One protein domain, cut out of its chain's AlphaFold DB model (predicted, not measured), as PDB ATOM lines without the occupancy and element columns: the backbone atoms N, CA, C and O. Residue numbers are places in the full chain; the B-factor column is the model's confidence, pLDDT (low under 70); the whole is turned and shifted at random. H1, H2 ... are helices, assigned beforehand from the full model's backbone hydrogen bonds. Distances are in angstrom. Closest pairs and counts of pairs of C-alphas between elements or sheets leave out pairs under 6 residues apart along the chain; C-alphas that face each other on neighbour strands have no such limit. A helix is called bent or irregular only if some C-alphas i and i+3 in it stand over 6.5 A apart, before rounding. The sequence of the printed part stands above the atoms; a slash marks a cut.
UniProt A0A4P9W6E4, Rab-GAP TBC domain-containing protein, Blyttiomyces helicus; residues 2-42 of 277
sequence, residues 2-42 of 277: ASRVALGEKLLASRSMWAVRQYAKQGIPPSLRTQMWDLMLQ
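Overview. This is residues 2 to 42 of the 277 residues of the protein "Rab-GAP TBC domain-containing protein" of Blyttiomyces helicus (UniProt A0A4P9W6E4). Three helices lie side by side in a small bundle, the chain running one way along H1, back along the short H2 and forward again along H3. Their centres make a triangle rather than a row, and the first and last printed residues lie at opposite ends of the long axis. The printed part has 41 residues with three named helices, in the order H1, H2, H3, and no named strand; the class is all helix. It is compact, with a radius of gyration of the C-alphas of 8.8 A, and elongated in outline, with spans of 26 by 17 by 15 A.

Along the chain. The longest helix, H1, holds residues 2 to 14 and is 18.9 A from first to last C-alpha; it begins at C-alpha 2, at (290.242, 185.816, 205.580). H3 holds residues 30 to 40 and is 15.5 A long, from C-alpha 30 at (292.557, 174.360, 202.145) to C-alpha 40 at (286.092, 165.218, 212.848). H3 is irregular: C-alphas 31 and 34 are 7.5 A apart, and its line is a rough one. H2, residues 17 to 24, comes between them along the chain and is 10.3 A long.

Arrangement. H1 touches H2 with residues 8 to 12 alone, and their closest C-alphas, those of Leu 11 and Val 20, are 6.2 A apart. H1 and H2 run opposite ways at a shallow tilt of 14 degrees and form a helical hairpin. H1 also touches H3, the closest C-alphas being those of Leu 12 and Met 36, 6.9 A apart. H1 and H3 run the same way at a shallow tilt of 25 degrees. H2 touches H3, and their closest C-alphas, those of Met 17 and Met 40, are 5.8 A apart. These two run opposite ways at a shallow tilt of 34 degrees, only just short of steep, and form a second helical hairpin. The helix packing is mostly aligned, with the three pairs at a shallow tilt. Every O i to N i+4 pair is within hydrogen-bond range in H1 and H2, against 5 of 7 in H3.

Size, cuts and confidence. The C-alphas farthest apart are those of Ala 2 and Gln 42, at 26.7 A. The printed part has no cut, and both links, H1 to H2 with 2 residues and H2 to H3 with 5, are tight. The mean pLDDT of the printed part, the model's own confidence, is 87.3, and one printed residue, residue 42, is under 70.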
ATOM      1  N   ALA A   2     289.545 185.585 204.298       75.38
ATOM      2  CA  ALA A   2     290.242 185.816 205.580       75.38
ATOM      3  C   ALA A   2     289.350 185.679 206.836       75.38
ATOM      4  O   ALA A   2     289.726 185.014 207.795       75.38
ATOM      5  N   SER A   3     288.117 186.200 206.795       86.44
ATOM      6  CA  SER A   3     287.160 186.063 207.908       86.44
ATOM      7  C   SER A   3     286.740 184.614 208.197       86.44
ATOM      8  O   SER A   3     286.412 184.298 209.338       86.44
ATOM      9  N   ARG A   4     286.727 183.735 207.184       89.06
ATOM     10  CA  ARG A   4     286.323 182.327 207.331       89.06
ATOM     11  C   ARG A   4     287.458 181.511 207.955       89.06
ATOM     12  O   ARG A   4     287.208 180.714 208.849       89.06
ATOM     13  N   VAL A   5     288.698 181.781 207.540       92.44
ATOM     14  CA  VAL A   5     289.907 181.168 208.115       92.44
ATOM     15  C   VAL A   5     290.030 181.510 209.602       92.44
ATOM     16  O   VAL A   5     290.103 180.597 210.415       92.44
ATOM     17  N   ALA A   6     289.905 182.788 209.973       92.75
ATOM     18  CA  ALA A   6     289.970 183.213 211.375       92.75
ATOM     19  C   ALA A   6     288.874 182.577 212.253       92.75
ATOM     20  O   ALA A   6     289.105 182.247 213.417       92.75
ATOM     21  N   LEU A   7     287.663 182.389 211.712       93.12
ATOM     22  CA  LEU A   7     286.608 181.648 212.406       93.12
ATOM     23  C   LEU A   7     286.990 180.170 212.572       93.12
ATOM     24  O   LEU A   7     286.835 179.618 213.657       93.12
ATOM     25  N   GLY A   8     287.506 179.543 211.515       92.38
ATOM     26  CA  GLY A   8     287.938 178.149 211.539       92.38
ATOM     27  C   GLY A   8     289.059 177.874 212.547       92.38
ATOM     28  O   GLY A   8     288.993 176.879 213.262       92.38
ATOM     29  N   GLU A   9     290.031 178.777 212.674       92.75
ATOM     30  CA  GLU A   9     291.107 178.691 213.675       92.75
ATOM     31  C   GLU A   9     290.565 178.744 215.109       92.75
ATOM     32  O   GLU A   9     290.942 177.928 215.951       92.75
ATOM     33  N   LYS A  10     289.607 179.642 215.385       93.50
ATOM     34  CA  LYS A  10     288.929 179.706 216.694       93.50
ATOM     35  C   LYS A  10     288.177 178.412 217.012       93.50
ATOM     36  O   LYS A  10     288.198 177.948 218.152       93.50
ATOM     37  N   LEU A  11     287.525 177.815 216.013       92.12
ATOM     38  CA  LEU A  11     286.816 176.545 216.178       92.12
ATOM     39  C   LEU A  11     287.777 175.385 216.450       92.12
ATOM     40  O   LEU A  11     287.507 174.578 217.339       92.12
ATOM     41  N   LEU A  12     288.914 175.328 215.757       88.56
ATOM     42  CA  LEU A  12     289.962 174.341 216.025       88.56
ATOM     43  C   LEU A  12     290.523 174.483 217.446       88.56
ATOM     44  O   LEU A  12     290.656 173.482 218.149       88.56
ATOM     45  N   ALA A  13     290.753 175.715 217.909       88.94
ATOM     46  CA  ALA A  13     291.197 175.984 219.278       88.94
ATOM     47  C   ALA A  13     290.183 175.507 220.334       88.94
ATOM     48  O   ALA A  13     290.576 175.001 221.382       88.94
ATOM     49  N   SER A  14     288.880 175.603 220.044       88.19
ATOM     50  CA  SER A  14     287.825 175.107 220.940       88.19
ATOM     51  C   SER A  14     287.778 173.577 221.064       88.19
ATOM     52  O   SER A  14     287.119 173.069 221.968       88.19
ATOM     53  N   ARG A  15     288.415 172.840 220.135       83.81
ATOM     54  CA  ARG A  15     288.353 171.369 219.999       83.81
ATOM     55  C   ARG A  15     286.928 170.785 220.013       83.81
ATOM     56  O   ARG A  15     286.734 169.598 220.261       83.81
ATOM     57  N   SER A  16     285.919 171.600 219.701       87.12
ATOM     58  CA  SER A  16     284.526 171.163 219.629       87.12
ATOM     59  C   SER A  16     284.239 170.530 218.273       87.12
ATOM     60  O   SER A  16     284.045 171.211 217.263       87.12
ATOM     61  N   MET A  17     284.160 169.202 218.258       85.19
ATOM     62  CA  MET A  17     283.835 168.430 217.059       85.19
ATOM     63  C   MET A  17     282.520 168.850 216.416       85.19
ATOM     64  O   MET A  17     282.433 168.969 215.196       85.19
ATOM     65  N   TRP A  18     281.486 169.072 217.229       87.75
ATOM     66  CA  TRP A  18     280.178 169.470 216.727       87.75
ATOM     67  C   TRP A  18     280.261 170.801 215.976       87.75
ATOM     68  O   TRP A  18     279.714 170.919 214.879       87.75
ATOM     69  N   ALA A  19     280.987 171.777 216.527       91.12
ATOM     70  CA  ALA A  19     281.112 173.095 215.920       91.12
ATOM     71  C   ALA A  19     281.904 173.032 214.606       91.12
ATOM     72  O   ALA A  19     281.499 173.631 213.608       91.12
ATOM     73  N   VAL A  20     282.977 172.234 214.574       91.19
ATOM     74  CA  VAL A  20     283.753 171.995 213.349       91.19
ATOM     75  C   VAL A  20     282.924 171.268 212.291       91.19
ATOM     76  O   VAL A  20     282.949 171.678 211.132       91.19
ATOM     77  N   ARG A  21     282.101 170.282 212.673       91.56
ATOM     78  CA  ARG A  21     281.155 169.636 211.750       91.56
ATOM     79  C   ARG A  21     280.170 170.641 211.160       91.56
ATOM     80  O   ARG A  21     280.003 170.664 209.947       91.56
ATOM     81  N   GLN A  22     279.548 171.513 211.962       93.12
ATOM     82  CA  GLN A  22     278.632 172.525 211.411       93.12
ATOM     83  C   GLN A  22     279.332 173.477 210.435       93.12
ATOM     84  O   GLN A  22     278.779 173.797 209.385       93.12
ATOM     85  N   TYR A  23     280.559 173.887 210.750       94.12
ATOM     86  CA  TYR A  23     281.367 174.737 209.881       94.12
ATOM     87  C   TYR A  23     281.728 174.044 208.553       94.12
ATOM     88  O   TYR A  23     281.586 174.636 207.477       94.12
ATOM     89  N   ALA A  24     282.136 172.773 208.614       92.50
ATOM     90  CA  ALA A  24     282.581 171.982 207.470       92.50
ATOM     91  C   ALA A  24     281.474 171.685 206.442       92.50
ATOM     92  O   ALA A  24     281.768 171.552 205.255       92.50
ATOM     93  N   LYS A  25     280.191 171.694 206.838       93.25
ATOM     94  CA  LYS A  25     279.045 171.527 205.913       93.25
ATOM     95  C   LYS A  25     279.015 172.545 204.769       93.25
ATOM     96  O   LYS A  25     278.430 172.286 203.720       93.25
ATOM     97  N   GLN A  26     279.628 173.709 204.968       91.44
ATOM     98  CA  GLN A  26     279.725 174.769 203.963       91.44
ATOM     99  C   GLN A  26     281.068 174.765 203.202       91.44
ATOM    100  O   GLN A  26     281.326 175.683 202.427       91.44
ATOM    101  N   GLY A  27     281.917 173.755 203.412       90.00
ATOM    102  CA  GLY A  27     283.256 173.642 202.830       90.00
ATOM    103  C   GLY A  27     284.359 174.192 203.737       90.00
ATOM    104  O   GLY A  27     284.153 175.113 204.533       90.00
ATOM    105  N   ILE A  28     285.556 173.628 203.633       90.69
ATOM    106  CA  ILE A  28     286.694 173.976 204.486       90.69
ATOM    107  C   ILE A  28     287.769 174.677 203.645       90.69
ATOM    108  O   ILE A  28     288.087 174.210 202.552       90.69
ATOM    109  N   PRO A  29     288.357 175.796 204.114       91.56
ATOM    110  CA  PRO A  29     289.520 176.383 203.457       91.56
ATOM    111  C   PRO A  29     290.694 175.387 203.396       91.56
ATOM    112  O   PRO A  29     290.933 174.699 204.391       91.56
ATOM    113  N   PRO A  30     291.479 175.340 202.301       85.81
ATOM    114  CA  PRO A  30     292.557 174.360 202.145       85.81
ATOM    115  C   PRO A  30     293.562 174.312 203.301       85.81
ATOM    116  O   PRO A  30     293.943 173.226 203.726       85.81
ATOM    117  N   SER A  31     293.916 175.467 203.871       87.75
ATOM    118  CA  SER A  31     294.865 175.573 204.989       87.75
ATOM    119  C   SER A  31     294.388 174.914 206.289       87.75
ATOM    120  O   SER A  31     295.212 174.549 207.122       87.75
ATOM    121  N   LEU A  32     293.074 174.759 206.475       88.25
ATOM    122  CA  LEU A  32     292.483 174.212 207.700       88.25
ATOM    123  C   LEU A  32     291.972 172.779 207.529       88.25
ATOM    124  O   LEU A  32     291.652 172.127 208.523       88.25
ATOM    125  N   ARG A  33     291.881 172.285 206.285       85.19
ATOM    126  CA  ARG A  33     291.218 171.017 205.959       85.19
ATOM    127  C   ARG A  33     291.797 169.847 206.730       85.19
ATOM    128  O   ARG A  33     291.040 169.148 207.391       85.19
ATOM    129  N   THR A  34     293.118 169.687 206.713       81.38
ATOM    130  CA  THR A  34     293.797 168.581 207.398       81.38
ATOM    131  C   THR A  34     293.450 168.544 208.884       81.38
ATOM    132  O   THR A  34     292.999 167.519 209.376       81.38
ATOM    133  N   GLN A  35     293.565 169.679 209.579       80.31
ATOM    134  CA  GLN A  35     293.309 169.770 211.022       80.31
ATOM    135  C   GLN A  35     291.828 169.552 211.367       80.31
ATOM    136  O   GLN A  35     291.494 168.952 212.385       80.31
ATOM    137  N   MET A  36     290.917 170.043 210.523       86.25
ATOM    138  CA  MET A  36     289.480 169.872 210.746       86.25
ATOM    139  C   MET A  36     289.013 168.450 210.457       86.25
ATOM    140  O   MET A  36     288.212 167.915 211.220       86.25
ATOM    141  N   TRP A  37     289.493 167.835 209.375       84.31
ATOM    142  CA  TRP A  37     289.211 166.436 209.066       84.31
ATOM    143  C   TRP A  37     289.729 165.528 210.173       84.31
ATOM    144  O   TRP A  37     288.984 164.676 210.645       84.31
ATOM    145  N   ASP A  38     290.942 165.784 210.653       76.81
ATOM    146  CA  ASP A  38     291.545 165.058 211.765       76.81
ATOM    147  C   ASP A  38     290.656 165.073 213.020       76.81
ATOM    148  O   ASP A  38     290.243 164.027 213.528       76.81
ATOM    149  N   LEU A  39     290.226 166.269 213.435       79.75
ATOM    150  CA  LEU A  39     289.332 166.442 214.580       79.75
ATOM    151  C   LEU A  39     287.955 165.782 214.372       79.75
ATOM    152  O   LEU A  39     287.388 165.225 215.313       79.75
ATOM    153  N   MET A  40     287.390 165.838 213.161       83.00
ATOM    154  CA  MET A  40     286.092 165.218 212.848       83.00
ATOM    155  C   MET A  40     286.155 163.689 212.782       83.00
ATOM    156  O   MET A  40     285.155 163.026 213.077       83.00
ATOM    157  N   LEU A  41     287.307 163.146 212.393       73.75
ATOM    158  CA  LEU A  41     287.558 161.716 212.252       73.75
ATOM    159  C   LEU A  41     288.081 161.078 213.548       73.75
ATOM    160  O   LEU A  41     288.348 159.880 213.559       73.75
ATOM    161  N   GLN A  42     288.167 161.822 214.656       64.94
ATOM    162  CA  GLN A  42     288.553 161.271 215.964       64.94
ATOM    163  C   GLN A  42     289.820 160.415 215.888       64.94
ATOM    164  O   GLN A  42     289.886 159.351 216.506       64.94
TER     165      GLN A  42